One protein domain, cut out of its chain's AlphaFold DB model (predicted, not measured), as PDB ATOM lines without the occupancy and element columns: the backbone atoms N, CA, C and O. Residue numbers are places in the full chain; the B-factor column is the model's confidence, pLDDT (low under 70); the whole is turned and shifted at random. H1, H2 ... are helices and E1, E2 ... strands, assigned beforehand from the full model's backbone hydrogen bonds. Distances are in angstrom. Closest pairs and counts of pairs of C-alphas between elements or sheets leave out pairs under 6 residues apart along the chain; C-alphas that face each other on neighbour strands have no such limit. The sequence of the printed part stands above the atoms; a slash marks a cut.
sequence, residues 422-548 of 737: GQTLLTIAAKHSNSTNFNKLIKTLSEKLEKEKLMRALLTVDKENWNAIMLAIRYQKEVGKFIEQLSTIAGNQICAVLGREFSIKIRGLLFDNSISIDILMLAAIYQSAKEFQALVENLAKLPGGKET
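Overview. This is residues 422 to 548 of the 737 residues of an uncharacterized protein of uncultured bacterium (UniProt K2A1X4). The chain is wound in three stacked turns of helices, a short solenoid: H1, H4 and H7 stack side by side in one row, and H2, H5 and H8 in a second row beside it. The short helices H3, H6 and H9 end the three turns, and a small two-stranded hairpin, E1 and E2, reaches out from the side of the stack between H6 and H7. The printed part has 127 residues with nine named helices and two named strands, in the order H1 H2 H3 H4 H5 H6 E1 E2 H7 H8 H9; the one sheet, E1 - E2, is antiparallel, and the class is mostly helix. It is compact, with a radius of gyration of the C-alphas of 13.8 A and spans of 42 by 31 by 24 A.

Along the chain. Find C-alpha 502 at (38.803, 27.883, 132.401), where E1, residues 502 to 505, begins; E2 is residues 514 to 517. Look next at H7, residues 519 to 526, H8, residues 529 to 540 and 16.2 A long, and H9, residues 545 to 548, which ends at C-alpha 548, (32.126, 36.974, 123.750). Before the strands you find H4, residues 468 to 475, H5, residues 479 to 490 and 16.0 A long, and H6, residues 493 to 498. Go back to C-alpha 425 at (25.597, 15.461, 140.674) for H1, residues 425 to 432; H2, residues 435 to 448, runs 20.1 A, and H3 is residues 451 to 458.

Arrangement. Start at the hairpin of E1 and E2, antiparallel at 139 degrees, where N 504 and O 515 are 2.9 A apart and N 517 and O 502 also 2.9 A, within hydrogen-bond range. H4 touches H7, the same way at a shallow tilt of 21 degrees, closest at the C-alphas of Arg 474 and Tyr 526, 5.4 A. On to H1: it touches H4, the same way at 9 degrees, a shallow tilt, with C-alphas 427 and 468 closest at 4.1 A. H5 touches H2, closest at C-alphas 439 and 482, 6.0 A, and with residues 479 to 484 alone touches H8, closest at C-alphas 480 and 535, 4.7 A. H7 and H8, a helical hairpin, only just touch, with 3 pairs of C-alphas within 8 A, the closest being 523 and 532, 6.0 A. H3 only just touches H1, with 3 pairs of C-alphas within 8 A, closest at C-alphas 426 and 458, 6.8 A. H6 touches H9, closest at C-alphas 495 and 545, 5.5 A. In H1 to H8 every O i to N i+4 pair is within hydrogen-bond range; H9 is too short for one.

Size, cuts and confidence. The two C-alphas farthest apart, Lys 448 and Leu 510, are 43.1 A from each other. The printed part has no cut and no long link. Mean pLDDT of the printed part is 76.2; look for values under 70 at residue 490, residues 492 to 517, residue 544 and residues 547 to 548.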
ATOM      1  N   GLY A 422      35.489  15.385 143.227       84.50
ATOM      2  CA  GLY A 422      34.963  16.747 143.178       84.50
ATOM      3  C   GLY A 422      33.786  16.909 142.214       84.50
ATOM      4  O   GLY A 422      33.284  18.016 142.062       84.50
ATOM      5  N   GLN A 423      33.316  15.830 141.584       86.12
ATOM      6  CA  GLN A 423      32.200  15.888 140.649       86.12
ATOM      7  C   GLN A 423      30.891  16.073 141.414       86.12
ATOM      8  O   GLN A 423      30.525  15.251 142.261       86.12
ATOM      9  N   THR A 424      30.166  17.142 141.095       88.00
ATOM     10  CA  THR A 424      28.795  17.335 141.561       88.00
ATOM     11  C   THR A 424      27.815  16.446 140.811       88.00
ATOM     12  O   THR A 424      28.074  15.993 139.692       88.00
ATOM     13  N   LEU A 425      26.627  16.236 141.367       84.38
ATOM     14  CA  LEU A 425      25.597  15.461 140.674       84.38
ATOM     15  C   LEU A 425      25.190  16.086 139.321       84.38
ATOM     16  O   LEU A 425      24.886  15.357 138.377       84.38
ATOM     17  N   LEU A 426      25.278  17.417 139.180       87.94
ATOM     18  CA  LEU A 426      25.101  18.098 137.890       87.94
ATOM     19  C   LEU A 426      26.220  17.780 136.896       87.94
ATOM     20  O   LEU A 426      25.925  17.543 135.727       87.94
ATOM     21  N   THR A 427      27.484  17.751 137.332       88.62
ATOM     22  CA  THR A 427      28.609  17.371 136.455       88.62
ATOM     23  C   THR A 427      28.470  15.934 135.953       88.62
ATOM     24  O   THR A 427      28.665  15.659 134.771       88.62
ATOM     25  N   ILE A 428      28.015  15.028 136.820       86.75
ATOM     26  CA  ILE A 428      27.756  13.633 136.469       86.75
ATOM     27  C   ILE A 428      26.582  13.527 135.489       86.75
ATOM     28  O   ILE A 428      26.680  12.817 134.486       86.75
ATOM     29  N   ALA A 429      25.490  14.262 135.729       87.06
ATOM     30  CA  ALA A 429      24.336  14.283 134.829       87.06
ATOM     31  C   ALA A 429      24.717  14.822 133.449       87.06
ATOM     32  O   ALA A 429      24.347  14.242 132.430       87.06
ATOM     33  N   ALA A 430      25.537  15.869 133.411       88.81
ATOM     34  CA  ALA A 430      26.067  16.428 132.179       88.81
ATOM     35  C   ALA A 430      26.965  15.443 131.409       88.81
ATOM     36  O   ALA A 430      27.025  15.506 130.183       88.81
ATOM     37  N   LYS A 431      27.643  14.519 132.100       88.06
ATOM     38  CA  LYS A 431      28.561  13.544 131.496       88.06
ATOM     39  C   LYS A 431      27.875  12.270 130.998       88.06
ATOM     40  O   LYS A 431      28.258  11.759 129.948       88.06
ATOM     41  N   HIS A 432      26.893  11.735 131.728       85.69
ATOM     42  CA  HIS A 432      26.352  10.399 131.430       85.69
ATOM     43  C   HIS A 432      24.854  10.341 131.104       85.69
ATOM     44  O   HIS A 432      24.420   9.317 130.571       85.69
ATOM     45  N   SER A 433      24.061  11.378 131.390       82.94
ATOM     46  CA  SER A 433      22.648  11.392 130.985       82.94
ATOM     47  C   SER A 433      22.519  11.589 129.475       82.94
ATOM     48  O   SER A 433      23.393  12.173 128.835       82.94
ATOM     49  N   ASN A 434      21.409  11.134 128.888       86.00
ATOM     50  CA  ASN A 434      21.073  11.536 127.523       86.00
ATOM     51  C   ASN A 434      20.652  13.021 127.490       86.00
ATOM     52  O   ASN A 434      20.205  13.577 128.499       86.00
ATOM     53  N   SER A 435      20.763  13.656 126.321       83.62
ATOM     54  CA  SER A 435      20.551  15.106 126.189       83.62
ATOM     55  C   SER A 435      19.125  15.539 126.505       83.62
ATOM     56  O   SER A 435      18.931  16.585 127.117       83.62
ATOM     57  N   THR A 436      18.131  14.712 126.188       84.62
ATOM     58  CA  THR A 436      16.726  14.976 126.518       84.62
ATOM     59  C   THR A 436      16.503  15.047 128.030       84.62
ATOM     60  O   THR A 436      15.883  15.991 128.519       84.62
ATOM     61  N   ASN A 437      17.033  14.080 128.781       82.50
ATOM     62  CA  ASN A 437      16.889  14.012 130.234       82.50
ATOM     63  C   ASN A 437      17.657  15.140 130.916       82.50
ATOM     64  O   ASN A 437      17.110  15.792 131.804       82.50
ATOM     65  N   PHE A 438      18.886  15.419 130.471       86.19
ATOM     66  CA  PHE A 438      19.675  16.519 131.021       86.19
ATOM     67  C   PHE A 438      18.991  17.875 130.788       86.19
ATOM     68  O   PHE A 438      18.791  18.629 131.736       86.19
ATOM     69  N   ASN A 439      18.511  18.153 129.574       84.62
ATOM     70  CA  ASN A 439      17.779  19.389 129.271       84.62
ATOM     71  C   ASN A 439      16.474  19.505 130.081       84.62
ATOM     72  O   ASN A 439      16.122  20.579 130.574       84.62
ATOM     73  N   LYS A 440      15.751  18.395 130.279       85.25
ATOM     74  CA  LYS A 440      14.555  18.370 131.134       85.25
ATOM     75  C   LYS A 440      14.893  18.676 132.596       85.25
ATOM     76  O   LYS A 440      14.150  19.413 133.248       85.25
ATOM     77  N   LEU A 441      16.004  18.140 133.096       84.69
ATOM     78  CA  LEU A 441      16.493  18.403 134.445       84.69
ATOM     79  C   LEU A 441      16.808  19.891 134.638       84.69
ATOM     80  O   LEU A 441      16.316  20.497 135.584       84.69
ATOM     81  N   ILE A 442      17.562  20.493 133.714       86.88
ATOM     82  CA  ILE A 442      17.938  21.913 133.769       86.88
ATOM     83  C   ILE A 442      16.707  22.818 133.739       86.88
ATOM     84  O   ILE A 442      16.597  23.722 134.568       86.88
ATOM     85  N   LYS A 443      15.739  22.530 132.860       86.00
ATOM     86  CA  LYS A 443      14.460  23.247 132.820       86.00
ATOM     87  C   LYS A 443      13.726  23.166 134.163       86.00
ATOM     88  O   LYS A 443      13.352  24.194 134.716       86.00
ATOM     89  N   THR A 444      13.601  21.966 134.727       83.19
ATOM     90  CA  THR A 444      12.923  21.759 136.020       83.19
ATOM     91  C   THR A 444      13.619  22.531 137.145       83.19
ATOM     92  O   THR A 444      12.967  23.204 137.937       83.19
ATOM     93  N   LEU A 445      14.955  22.480 137.193       84.81
ATOM     94  CA  LEU A 445      15.741  23.214 138.182       84.81
ATOM     95  C   LEU A 445      15.562  24.727 138.034       84.81
ATOM     96  O   LEU A 445      15.451  25.419 139.039       84.81
ATOM     97  N   SER A 446      15.489  25.239 136.804       84.00
ATOM     98  CA  SER A 446      15.294  26.671 136.562       84.00
ATOM     99  C   SER A 446      13.929  27.215 136.956       84.00
ATOM    100  O   SER A 446      13.819  28.389 137.290       84.00
ATOM    101  N   GLU A 447      12.897  26.375 136.915       84.25
ATOM    102  CA  GLU A 447      11.534  26.750 137.301       84.25
ATOM    103  C   GLU A 447      11.361  26.775 138.827       84.25
ATOM    104  O   GLU A 447      10.457  27.432 139.340       84.25
ATOM    105  N   LYS A 448      12.209  26.038 139.553       80.94
ATOM    106  CA  LYS A 448      12.062  25.770 140.990       80.94
ATOM    107  C   LYS A 448      13.132  26.419 141.867       80.94
ATOM    108  O   LYS A 448      12.921  26.538 143.070       80.94
ATOM    109  N   LEU A 449      14.275  26.810 141.307       81.00
ATOM    110  CA  LEU A 449      15.388  27.398 142.052       81.00
ATOM    111  C   LEU A 449      15.651  28.841 141.636       81.00
ATOM    112  O   LEU A 449      15.481  29.222 140.481       81.00
ATOM    113  N   GLU A 450      16.174  29.619 142.583       83.56
ATOM    114  CA  GLU A 450      16.744  30.932 142.298       83.56
ATOM    115  C   GLU A 450      17.858  30.827 141.248       83.56
ATOM    116  O   GLU A 450      18.726  29.942 141.305       83.56
ATOM    117  N   LYS A 451      17.856  31.771 140.304       81.94
ATOM    118  CA  LYS A 451      18.786  31.799 139.169       81.94
ATOM    119  C   LYS A 451      20.242  31.777 139.631       81.94
ATOM    120  O   LYS A 451      21.041  31.003 139.106       81.94
ATOM    121  N   GLU A 452      20.586  32.555 140.657       81.62
ATOM    122  CA  GLU A 452      21.940  32.619 141.212       81.62
ATOM    123  C   GLU A 452      22.376  31.292 141.844       81.62
ATOM    124  O   GLU A 452      23.558  30.937 141.810       81.62
ATOM    125  N   LYS A 453      21.447  30.543 142.446       83.25
ATOM    126  CA  LYS A 453      21.741  29.239 143.053       83.25
ATOM    127  C   LYS A 453      22.038  28.197 141.977       83.25
ATOM    128  O   LYS A 453      23.066  27.524 142.054       83.25
ATOM    129  N   LEU A 454      21.193  28.118 140.949       84.06
ATOM    130  CA  LEU A 454      21.405  27.210 139.822       84.06
ATOM    131  C   LEU A 454      22.708  27.531 139.076       84.06
ATOM    132  O   LEU A 454      23.486  26.625 138.779       84.06
ATOM    133  N   MET A 455      22.994  28.814 138.838       83.94
ATOM    134  CA  MET A 455      24.230  29.222 138.169       83.94
ATOM    135  C   MET A 455      25.483  28.881 138.973       83.94
ATOM    136  O   MET A 455      26.451  28.383 138.403       83.94
ATOM    137  N   ARG A 456      25.472  29.066 140.299       84.56
ATOM    138  CA  ARG A 456      26.583  28.617 141.154       84.56
ATOM    139  C   ARG A 456      26.807  27.109 141.054       84.56
ATOM    140  O   ARG A 456      27.950  26.672 140.932       84.56
ATOM    141  N   ALA A 457      25.735  26.320 141.049       85.88
ATOM    142  CA  ALA A 457      25.830  24.869 140.935       85.88
ATOM    143  C   ALA A 457      26.384  24.419 139.570       85.88
ATOM    144  O   ALA A 457      27.260  23.558 139.510       85.88
ATOM    145  N   LEU A 458      25.939  25.046 138.476       85.94
ATOM    146  CA  LEU A 458      26.428  24.768 137.119       85.94
ATOM    147  C   LEU A 458      27.909  25.113 136.919       85.94
ATOM    148  O   LEU A 458      28.567  24.502 136.077       85.94
ATOM    149  N   LEU A 459      28.418  26.083 137.683       86.06
ATOM    150  CA  LEU A 459      29.793  26.583 137.605       86.06
ATOM    151  C   LEU A 459      30.733  26.003 138.653       86.06
ATOM    152  O   LEU A 459      31.917  26.340 138.657       86.06
ATOM    153  N   THR A 460      30.230  25.134 139.526       86.62
ATOM    154  CA  THR A 460      31.083  24.405 140.460       86.62
ATOM    155  C   THR A 460      31.980  23.463 139.665       86.62
ATOM    156  O   THR A 460      31.494  22.693 138.832       86.62
ATOM    157  N   VAL A 461      33.286  23.574 139.890       86.25
ATOM    158  CA  VAL A 461      34.307  22.785 139.201       86.25
ATOM    159  C   VAL A 461      34.700  21.561 140.023       86.25
ATOM    160  O   VAL A 461      34.741  21.624 141.252       86.25
ATOM    161  N   ASP A 462      35.000  20.463 139.338       85.94
ATOM    162  CA  ASP A 462      35.573  19.261 139.940       85.94
ATOM    163  C   ASP A 462      37.098  19.380 140.150       85.94
ATOM    164  O   ASP A 462      37.702  20.428 139.904       85.94
ATOM    165  N   LYS A 463      37.751  18.307 140.623       84.00
ATOM    166  CA  LYS A 463      39.211  18.299 140.852       84.00
ATOM    167  C   LYS A 463      40.041  18.445 139.575       84.00
ATOM    168  O   LYS A 463      41.232  18.746 139.663       84.00
ATOM    169  N   GLU A 464      39.444  18.213 138.411       80.25
ATOM    170  CA  GLU A 464      40.066  18.380 137.098       80.25
ATOM    171  C   GLU A 464      39.696  19.729 136.448       80.25
ATOM    172  O   GLU A 464      40.059  19.983 135.296       80.25
ATOM    173  N   ASN A 465      39.045  20.619 137.209       83.25
ATOM    174  CA  ASN A 465      38.530  21.922 136.794       83.25
ATOM    175  C   ASN A 465      37.407  21.868 135.740       83.25
ATOM    176  O   ASN A 465      37.168  22.853 135.035       83.25
ATOM    177  N   TRP A 466      36.680  20.754 135.637       85.06
ATOM    178  CA  TRP A 466      35.494  20.658 134.790       85.06
ATOM    179  C   TRP A 466      34.238  21.061 135.558       85.06
ATOM    180  O   TRP A 466      33.995  20.599 136.669       85.06
ATOM    181  N   ASN A 467      33.401  21.899 134.946       88.31
ATOM    182  CA  ASN A 467      32.060  22.196 135.449       88.31
ATOM    183  C   ASN A 467      30.975  21.523 134.590       88.31
ATOM    184  O   ASN A 467      31.249  20.950 133.530       88.31
ATOM    185  N   ALA A 468      29.721  21.594 135.044       88.56
ATOM    186  CA  ALA A 468      28.610  20.910 134.386       88.56
ATOM    187  C   ALA A 468      28.357  21.432 132.962       88.56
ATOM    188  O   ALA A 468      28.009  20.649 132.082       88.56
ATOM    189  N   ILE A 469      28.579  22.725 132.709       87.62
ATOM    190  CA  ILE A 469      28.422  23.320 131.372       87.62
ATOM    191  C   ILE A 469      29.466  22.735 130.415       87.62
ATOM    192  O   ILE A 469      29.135  22.302 129.315       87.62
ATOM    193  N   MET A 470      30.722  22.665 130.847       87.50
ATOM    194  CA  MET A 470      31.830  22.153 130.036       87.50
ATOM    195  C   MET A 470      31.672  20.659 129.738       87.50
ATOM    196  O   MET A 470      31.899  20.223 128.611       87.50
ATOM    197  N   LEU A 471      31.227  19.876 130.724       89.12
ATOM    198  CA  LEU A 471      30.931  18.455 130.531       89.12
ATOM    199  C   LEU A 471      29.720  18.244 129.626       89.12
ATOM    200  O   LEU A 471      29.762  17.361 128.771       89.12
ATOM    201  N   ALA A 472      28.689  19.084 129.738       89.31
ATOM    202  CA  ALA A 472      27.549  19.022 128.832       89.31
ATOM    203  C   ALA A 472      28.009  19.247 127.386       89.31
ATOM    204  O   ALA A 472      27.646  18.497 126.489       89.31
ATOM    205  N   ILE A 473      28.903  20.209 127.171       87.19
ATOM    206  CA  ILE A 473      29.473  20.509 125.853       87.19
ATOM    207  C   ILE A 473      30.392  19.405 125.340       87.19
ATOM    208  O   ILE A 473      30.556  19.248 124.135       87.19
ATOM    209  N   ARG A 474      30.987  18.611 126.223       87.50
ATOM    210  CA  ARG A 474      31.822  17.482 125.816       87.50
ATOM    211  C   ARG A 474      31.008  16.238 125.463       87.50
ATOM    212  O   ARG A 474      31.385  15.523 124.540       87.50
ATOM    213  N   TYR A 475      29.937  15.959 126.207       88.06
ATOM    214  CA  TYR A 475      29.266  14.654 126.174       88.06
ATOM    215  C   TYR A 475      27.829  14.678 125.636       88.06
ATOM    216  O   TYR A 475      27.337  13.641 125.187       88.06
ATOM    217  N   GLN A 476      27.148  15.826 125.643       88.12
ATOM    218  CA  GLN A 476      25.769  15.936 125.163       88.12
ATOM    219  C   GLN A 476      25.720  16.168 123.651       88.12
ATOM    220  O   GLN A 476      26.600  16.804 123.079       88.12
ATOM    221  N   LYS A 477      24.679  15.637 122.999       85.94
ATOM    222  CA  LYS A 477      24.476  15.731 121.543       85.94
ATOM    223  C   LYS A 477      23.644  16.941 121.118       85.94
ATOM    224  O   LYS A 477      23.711  17.317 119.959       85.94
ATOM    225  N   GLU A 478      22.842  17.509 122.020       85.25
ATOM    226  CA  GLU A 478      21.946  18.647 121.738       85.25
ATOM    227  C   GLU A 478      22.374  19.901 122.513       85.25
ATOM    228  O   GLU A 478      21.605  20.487 123.283       85.25
ATOM    229  N   VAL A 479      23.637  20.290 122.352       80.12
ATOM    230  CA  VAL A 479      24.224  21.416 123.088       80.12
ATOM    231  C   VAL A 479      23.562  22.742 122.707       80.12
ATOM    232  O   VAL A 479      23.394  23.598 123.575       80.12
ATOM    233  N   GLY A 480      23.114  22.911 121.458       77.25
ATOM    234  CA  GLY A 480      22.432  24.137 121.034       77.25
ATOM    235  C   GLY A 480      21.185  24.451 121.874       77.25
ATOM    236  O   GLY A 480      21.012  25.589 122.316       77.25
ATOM    237  N   LYS A 481      20.365  23.427 122.166       82.25
ATOM    238  CA  LYS A 481      19.168  23.552 123.019       82.25
ATOM    239  C   LYS A 481      19.523  23.815 124.477       82.25
ATOM    240  O   LYS A 481      18.849  24.596 125.141       82.25
ATOM    241  N   PHE A 482      20.577  23.174 124.979       83.44
ATOM    242  CA  PHE A 482      21.057  23.409 126.338       83.44
ATOM    243  C   PHE A 482      21.460  24.879 126.541       83.44
ATOM    244  O   PHE A 482      21.059  25.495 127.525       83.44
ATOM    245  N   ILE A 483      22.186  25.475 125.586       78.81
ATOM    246  CA  ILE A 483      22.574  26.894 125.648       78.81
ATOM    247  C   ILE A 483      21.363  27.828 125.558       78.81
ATOM    248  O   ILE A 483      21.309  28.819 126.281       78.81
ATOM    249  N   GLU A 484      20.378  27.515 124.718       81.06
ATOM    250  CA  GLU A 484      19.119  28.271 124.638       81.06
ATOM    251  C   GLU A 484      18.336  28.239 125.964       81.06
ATOM    252  O   GLU A 484      17.790  29.245 126.424       81.06
ATOM    253  N   GLN A 485      18.322  27.089 126.639       82.06
ATOM    254  CA  GLN A 485      17.743  26.992 127.975       82.06
ATOM    255  C   GLN A 485      18.540  27.820 128.980       82.06
ATOM    256  O   GLN A 485      17.962  28.628 129.703       82.06
ATOM    257  N   LEU A 486      19.868  27.682 129.001       79.00
ATOM    258  CA  LEU A 486      20.711  28.463 129.900       79.00
ATOM    259  C   LEU A 486      20.572  29.972 129.674       79.00
ATOM    260  O   LEU A 486      20.629  30.726 130.644       79.00
ATOM    261  N   SER A 487      20.380  30.435 128.437       74.81
ATOM    262  CA  SER A 487      20.226  31.865 128.160       74.81
ATOM    263  C   SER A 487      18.928  32.426 128.736       74.81
ATOM    264  O   SER A 487      18.917  33.530 129.280       74.81
ATOM    265  N   THR A 488      17.863  31.627 128.728       76.69
ATOM    266  CA  THR A 488      16.593  31.949 129.395       76.69
ATOM    267  C   THR A 488      16.772  32.052 130.919       76.69
ATOM    268  O   THR A 488      16.172  32.904 131.581       76.69
ATOM    269  N   ILE A 489      17.646  31.214 131.483       71.75
ATOM    270  CA  ILE A 489      17.924  31.146 132.923       71.75
ATOM    271  C   ILE A 489      18.782  32.334 133.367       71.75
ATOM    272  O   ILE A 489      18.368  33.111 134.227       71.75
ATOM    273  N   ALA A 490      19.961  32.494 132.769       69.06
ATOM    274  CA  ALA A 490      21.007  33.412 133.217       69.06
ATOM    275  C   ALA A 490      20.961  34.800 132.556       69.06
ATOM    276  O   ALA A 490      21.695  35.701 132.972       69.06
ATOM    277  N   GLY A 491      20.119  35.001 131.536       70.56
ATOM    278  CA  GLY A 491      20.052  36.256 130.789       70.56
ATOM    279  C   GLY A 491      21.437  36.688 130.296       70.56
ATOM    280  O   GLY A 491      22.218  35.875 129.805       70.56
ATOM    281  N   ASN A 492      21.782  37.960 130.497       65.25
ATOM    282  CA  ASN A 492      23.050  38.537 130.030       65.25
ATOM    283  C   ASN A 492      24.286  38.011 130.786       65.25
ATOM    284  O   ASN A 492      25.410  38.173 130.316       65.25
ATOM    285  N   GLN A 493      24.110  37.372 131.951       66.44
ATOM    286  CA  GLN A 493      25.234  36.841 132.734       66.44
ATOM    287  C   GLN A 493      25.866  35.608 132.079       66.44
ATOM    288  O   GLN A 493      27.023  35.286 132.354       66.44
ATOM    289  N   ILE A 494      25.141  34.933 131.181       68.56
ATOM    290  CA  ILE A 494      25.658  33.740 130.517       68.56
ATOM    291  C   ILE A 494      26.836  34.057 129.594       68.56
ATOM    292  O   ILE A 494      27.777  33.279 129.530       68.56
ATOM    293  N   CYS A 495      26.847  35.217 128.936       62.94
ATOM    294  CA  CYS A 495      27.950  35.620 128.063       62.94
ATOM    295  C   CYS A 495      29.247  35.810 128.859       62.94
ATOM    296  O   CYS A 495      30.294  35.311 128.457       62.94
ATOM    297  N   ALA A 496      29.165  36.416 130.048       64.12
ATOM    298  CA  ALA A 496      30.310  36.549 130.950       64.12
ATOM    299  C   ALA A 496      30.845  35.185 131.423       64.12
ATOM    300  O   ALA A 496      32.049  35.007 131.588       64.12
ATOM    301  N   VAL A 497      29.952  34.215 131.620       67.38
ATOM    302  CA  VAL A 497      30.294  32.841 132.001       67.38
ATOM    303  C   VAL A 497      30.914  32.061 130.838       67.38
ATOM    304  O   VAL A 497      31.915  31.377 131.028       67.38
ATOM    305  N   LEU A 498      30.343  32.173 129.639       64.38
ATOM    306  CA  LEU A 498      30.785  31.464 128.437       64.38
ATOM    307  C   LEU A 498      32.086  32.043 127.863       64.38
ATOM    308  O   LEU A 498      32.881  31.302 127.293       64.38
ATOM    309  N   GLY A 499      32.323  33.342 128.063       56.22
ATOM    310  CA  GLY A 499      33.571  34.032 127.736       56.22
ATOM    311  C   GLY A 499      34.645  33.948 128.819       56.22
ATOM    312  O   GLY A 499      35.726  34.523 128.652       56.22
ATOM    313  N   ARG A 500      34.367  33.273 129.941       64.50
ATOM    314  CA  ARG A 500      35.352  33.051 130.999       64.50
ATOM    315  C   ARG A 500      36.340  31.978 130.552       64.50
ATOM    316  O   ARG A 500      35.954  30.933 130.039       64.50
ATOM    317  N   GLU A 501      37.619  32.247 130.764       54.31
ATOM    318  CA  GLU A 501      38.669  31.249 130.591       54.31
ATOM    319  C   GLU A 501      38.637  30.249 131.750       54.31
ATOM    320  O   GLU A 501      38.581  30.646 132.920       54.31
ATOM    321  N   PHE A 502      38.686  28.959 131.425       57.69
ATOM    322  CA  PHE A 502      38.803  27.883 132.401       57.69
ATOM    323  C   PHE A 502      40.135  27.164 132.194       57.69
ATOM    324  O   PHE A 502      40.475  26.763 131.086       57.69
ATOM    325  N   SER A 503      40.904  26.994 133.267       53.88
ATOM    326  CA  SER A 503      42.153  26.232 133.228       53.88
ATOM    327  C   SER A 503      41.835  24.750 133.414       53.88
ATOM    328  O   SER A 503      41.530  24.332 134.528       53.88
ATOM    329  N   ILE A 504      41.864  23.962 132.339       54.97
ATOM    330  CA  ILE A 504      41.457  22.548 132.344       54.97
ATOM    331  C   ILE A 504      42.686  21.648 132.270       54.97
ATOM    332  O   ILE A 504      43.593  21.888 131.470       54.97
ATOM    333  N   LYS A 505      42.688  20.558 133.046       52.38
ATOM    334  CA  LYS A 505      43.616  19.442 132.829       52.38
ATOM    335  C   LYS A 505      42.990  18.437 131.864       52.38
ATOM    336  O   LYS A 505      41.983  17.810 132.183       52.38
ATOM    337  N   ILE A 506      43.566  18.277 130.672       53.56
ATOM    338  CA  ILE A 506      43.118  17.273 129.696       53.56
ATOM    339  C   ILE A 506      44.018  16.041 129.814       53.56
ATOM    340  O   ILE A 506      45.092  15.987 129.226       53.56
ATOM    341  N   ARG A 507      43.567  15.015 130.542       43.56
ATOM    342  CA  ARG A 507      44.237  13.706 130.536       43.56
ATOM    343  C   ARG A 507      43.909  12.951 129.247       43.56
ATOM    344  O   ARG A 507      42.743  12.684 128.964       43.56
ATOM    345  N   GLY A 508      44.942  12.619 128.471       40.69
ATOM    346  CA  GLY A 508      44.831  11.841 127.227       40.69
ATOM    347  C   GLY A 508      45.625  12.388 126.035       40.69
ATOM    348  O   GLY A 508      45.749  11.695 125.032       40.69
ATOM    349  N   LEU A 509      46.198  13.590 126.150       38.84
ATOM    350  CA  LEU A 509      47.155  14.157 125.192       38.84
ATOM    351  C   LEU A 509      48.512  14.321 125.889       38.84
ATOM    352  O   LEU A 509      48.863  15.425 126.264       38.84
ATOM    353  N   LEU A 510      49.188  13.195 126.147       33.38
ATOM    354  CA  LEU A 510      50.597  13.018 126.568       33.38
ATOM    355  C   LEU A 510      51.225  13.916 127.673       33.38
ATOM    356  O   LEU A 510      52.341  13.614 128.082       33.38
ATOM    357  N   PHE A 511      50.543  14.911 128.258       40.44
ATOM    358  CA  PHE A 511      51.104  15.822 129.269       40.44
ATOM    359  C   PHE A 511      50.103  16.260 130.343       40.44
ATOM    360  O   PHE A 511      48.903  16.386 130.110       40.44
ATOM    361  N   ASP A 512      50.645  16.569 131.523       44.31
ATOM    362  CA  ASP A 512      49.959  17.087 132.717       44.31
ATOM    363  C   ASP A 512      49.883  18.638 132.716       44.31
ATOM    364  O   ASP A 512      49.950  19.288 133.760       44.31
ATOM    365  N   ASN A 513      49.759  19.257 131.534       47.91
ATOM    366  CA  ASN A 513      49.741  20.716 131.380       47.91
ATOM    367  C   ASN A 513      48.306  21.265 131.444       47.91
ATOM    368  O   ASN A 513      47.400  20.781 130.766       47.91
ATOM    369  N   SER A 514      48.087  22.299 132.259       53.03
ATOM    370  CA  SER A 514      46.805  23.004 132.345       53.03
ATOM    371  C   SER A 514      46.648  23.966 131.166       53.03
ATOM    372  O   SER A 514      47.409  24.930 131.064       53.03
ATOM    373  N   ILE A 515      45.663  23.739 130.296       58.50
ATOM    374  CA  ILE A 515      45.385  24.618 129.151       58.50
ATOM    375  C   ILE A 515      44.238  25.556 129.533       58.50
ATOM    376  O   ILE A 515      43.212  25.107 130.049       58.50
ATOM    377  N   SER A 516      44.405  26.859 129.289       61.47
ATOM    378  CA  SER A 516      43.297  27.818 129.369       61.47
ATOM    379  C   SER A 516      42.403  27.629 128.144       61.47
ATOM    380  O   SER A 516      42.832  27.881 127.019       61.47
ATOM    381  N   ILE A 517      41.192  27.114 128.348       66.31
ATOM    382  CA  ILE A 517      40.223  26.833 127.289       66.31
ATOM    383  C   ILE A 517      38.898  27.489 127.676       66.31
ATOM    384  O   ILE A 517      38.423  27.347 128.805       66.31
ATOM    385  N   ASP A 518      38.291  28.210 126.737       72.19
ATOM    386  CA  ASP A 518      36.924  28.699 126.889       72.19
ATOM    387  C   ASP A 518      35.893  27.701 126.338       72.19
ATOM    388  O   ASP A 518      36.190  26.701 125.676       72.19
ATOM    389  N   ILE A 519      34.629  27.958 126.638       72.75
ATOM    390  CA  ILE A 519      33.542  27.048 126.297       72.75
ATOM    391  C   ILE A 519      33.352  26.906 124.770       72.75
ATOM    392  O   ILE A 519      33.007  25.823 124.286       72.75
ATOM    393  N   LEU A 520      33.638  27.956 123.997       72.62
ATOM    394  CA  LEU A 520      33.562  27.924 122.535       72.62
ATOM    395  C   LEU A 520      34.650  27.028 121.937       72.62
ATOM    396  O   LEU A 520      34.381  26.256 121.015       72.62
ATOM    397  N   MET A 521      35.860  27.078 122.490       74.69
ATOM    398  CA  MET A 521      36.949  26.185 122.106       74.69
ATOM    399  C   MET A 521      36.611  24.720 122.409       74.69
ATOM    400  O   MET A 521      36.834  23.864 121.555       74.69
ATOM    401  N   LEU A 522      36.016  24.422 123.571       76.94
ATOM    402  CA  LEU A 522      35.547  23.066 123.890       76.94
ATOM    403  C   LEU A 522      34.482  22.576 122.906       76.94
ATOM    404  O   LEU A 522      34.568  21.446 122.422       76.94
ATOM    405  N   ALA A 523      33.502  23.422 122.584       79.12
ATOM    406  CA  ALA A 523      32.458  23.077 121.628       79.12
ATOM    407  C   ALA A 523      33.053  22.781 120.244       79.12
ATOM    408  O   ALA A 523      32.701  21.777 119.636       79.12
ATOM    409  N   ALA A 524      34.025  23.574 119.789       75.06
ATOM    410  CA  ALA A 524      34.713  23.333 118.522       75.06
ATOM    411  C   ALA A 524      35.503  22.007 118.487       75.06
ATOM    412  O   ALA A 524      35.742  21.467 117.411       75.06
ATOM    413  N   ILE A 525      35.940  21.487 119.640       75.75
ATOM    414  CA  ILE A 525      36.700  20.230 119.732       75.75
ATOM    415  C   ILE A 525      35.773  19.007 119.747       75.75
ATOM    416  O   ILE A 525      36.098  17.976 119.143       75.75
ATOM    417  N   TYR A 526      34.655  19.098 120.474       80.62
ATOM    418  CA  TYR A 526      33.827  17.941 120.830       80.62
ATOM    419  C   TYR A 526      32.462  17.881 120.133       80.62
ATOM    420  O   TYR A 526      31.887  16.796 120.058       80.62
ATOM    421  N   GLN A 527      31.940  18.997 119.619       83.50
ATOM    422  CA  GLN A 527      30.614  19.046 118.997       83.50
ATOM    423  C   GLN A 527      30.672  18.903 117.477       83.50
ATOM    424  O   GLN A 527      31.674  19.208 116.834       83.50
ATOM    425  N   SER A 528      29.564  18.442 116.888       81.38
ATOM    426  CA  SER A 528      29.406  18.443 115.429       81.38
ATOM    427  C   SER A 528      29.336  19.875 114.892       81.38
ATOM    428  O   SER A 528      28.853  20.766 115.589       81.38
ATOM    429  N   ALA A 529      29.725  20.096 113.632       74.19
ATOM    430  CA  ALA A 529      29.664  21.420 113.008       74.19
ATOM    431  C   ALA A 529      28.270  22.068 113.094       74.19
ATOM    432  O   ALA A 529      28.162  23.264 113.354       74.19
ATOM    433  N   LYS A 530      27.202  21.270 112.953       80.81
ATOM    434  CA  LYS A 530      25.814  21.733 113.092       80.81
ATOM    435  C   LYS A 530      25.514  22.243 114.505       80.81
ATOM    436  O   LYS A 530      24.934  23.313 114.658       80.81
ATOM    437  N   GLU A 531      25.902  21.489 115.529       81.62
ATOM    438  CA  GLU A 531      25.661  21.867 116.930       81.62
ATOM    439  C   GLU A 531      26.555  23.026 117.370       81.62
ATOM    440  O   GLU A 531      26.109  23.915 118.092       81.62
ATOM    441  N   PHE A 532      27.796  23.065 116.886       81.19
ATOM    442  CA  PHE A 532      28.692  24.192 117.097       81.19
ATOM    443  C   PHE A 532      28.141  25.473 116.455       81.19
ATOM    444  O   PHE A 532      28.087  26.511 117.110       81.19
ATOM    445  N   GLN A 533      27.654  25.394 115.211       79.06
ATOM    446  CA  GLN A 533      26.980  26.510 114.551       79.06
ATOM    447  C   GLN A 533      25.750  26.964 115.344       79.06
ATOM    448  O   GLN A 533      25.610  28.157 115.607       79.06
ATOM    449  N   ALA A 534      24.893  26.036 115.780       80.50
ATOM    450  CA  ALA A 534      23.721  26.362 116.589       80.50
ATOM    451  C   ALA A 534      24.102  27.055 117.911       80.50
ATOM    452  O   ALA A 534      23.458  28.023 118.310       80.50
ATOM    453  N   LEU A 535      25.177  26.605 118.567       80.94
ATOM    454  CA  LEU A 535      25.718  27.240 119.769       80.94
ATOM    455  C   LEU A 535      26.184  28.675 119.485       80.94
ATOM    456  O   LEU A 535      25.831  29.584 120.235       80.94
ATOM    457  N   VAL A 536      26.925  28.895 118.398       79.06
ATOM    458  CA  VAL A 536      27.410  30.222 117.985       79.06
ATOM    459  C   VAL A 536      26.245  31.155 117.638       79.06
ATOM    460  O   VAL A 536      26.223  32.304 118.072       79.06
ATOM    461  N   GLU A 537      25.247  30.666 116.905       80.19
ATOM    462  CA  GLU A 537      24.053  31.437 116.547       80.19
ATOM    463  C   GLU A 537      23.219  31.807 117.773       80.19
ATOM    464  O   GLU A 537      22.760  32.942 117.889       80.19
ATOM    465  N   ASN A 538      23.033  30.870 118.703       79.00
ATOM    466  CA  ASN A 538      22.302  31.133 119.936       79.00
ATOM    467  C   ASN A 538      23.056  32.105 120.839       79.00
ATOM    468  O   ASN A 538      22.426  32.975 121.429       79.00
ATOM    469  N   LEU A 539      24.388  32.027 120.883       75.19
ATOM    470  CA  LEU A 539      25.221  32.997 121.587       75.19
ATOM    471  C   LEU A 539      25.142  34.393 120.979       75.19
ATOM    472  O   LEU A 539      24.980  35.360 121.714       75.19
ATOM    473  N   ALA A 540      25.212  34.515 119.654       76.62
ATOM    474  CA  ALA A 540      25.187  35.806 118.970       76.62
ATOM    475  C   ALA A 540      23.875  36.583 119.175       76.62
ATOM    476  O   ALA A 540      23.862  37.807 119.039       76.62
ATOM    477  N   LYS A 541      22.779  35.888 119.510       79.56
ATOM    478  CA  LYS A 541      21.483  36.498 119.853       79.56
ATOM    479  C   LYS A 541      21.465  37.134 121.248       79.56
ATOM    480  O   LYS A 541      20.525  37.860 121.561       79.56
ATOM    481  N   LEU A 542      22.455  36.852 122.093       74.50
ATOM    482  CA  LEU A 542      22.492  37.326 123.474       74.50
ATOM    483  C   LEU A 542      23.196  38.682 123.589       74.50
ATOM    484  O   LEU A 542      24.172  38.928 122.875       74.50
ATOM    485  N   PRO A 543      22.768  39.559 124.516       70.62
ATOM    486  CA  PRO A 543      23.490  40.797 124.800       70.62
ATOM    487  C   PRO A 543      24.918  40.506 125.287       70.62
ATOM    488  O   PRO A 543      25.100  39.792 126.272       70.62
ATOM    489  N   GLY A 544      25.933  41.040 124.600       68.81
ATOM    490  CA  GLY A 544      27.348  40.734 124.874       68.81
ATOM    491  C   GLY A 544      27.856  39.439 124.221       68.81
ATOM    492  O   GLY A 544      29.017  39.053 124.394       68.81
ATOM    493  N   GLY A 545      26.991  38.717 123.505       70.19
ATOM    494  CA  GLY A 545      27.307  37.425 122.908       70.19
ATOM    495  C   GLY A 545      28.252  37.531 121.719       70.19
ATOM    496  O   GLY A 545      29.181  36.732 121.606       70.19
ATOM    497  N   LYS A 546      28.080  38.555 120.876       72.06
ATOM    498  CA  LYS A 546      28.987  38.826 119.751       72.06
ATOM    499  C   LYS A 546      30.395  39.173 120.238       72.06
ATOM    500  O   LYS A 546      31.370  38.636 119.722       72.06
ATOM    501  N   GLU A 547      30.500  39.986 121.284       68.25
ATOM    502  CA  GLU A 547      31.754  40.355 121.946       68.25
ATOM    503  C   GLU A 547      32.425  39.136 122.590       68.25
ATOM    504  O   GLU A 547      33.641  38.979 122.523       68.25
ATOM    505  N   THR A 548      31.633  38.234 123.173       67.88
ATOM    506  CA  THR A 548      32.126  36.974 123.750       67.88
ATOM    507  C   THR A 548      32.691  36.042 122.678       67.88
ATOM    508  O   THR A 548      33.791  35.516 122.840       67.88
TER     509      THR A 548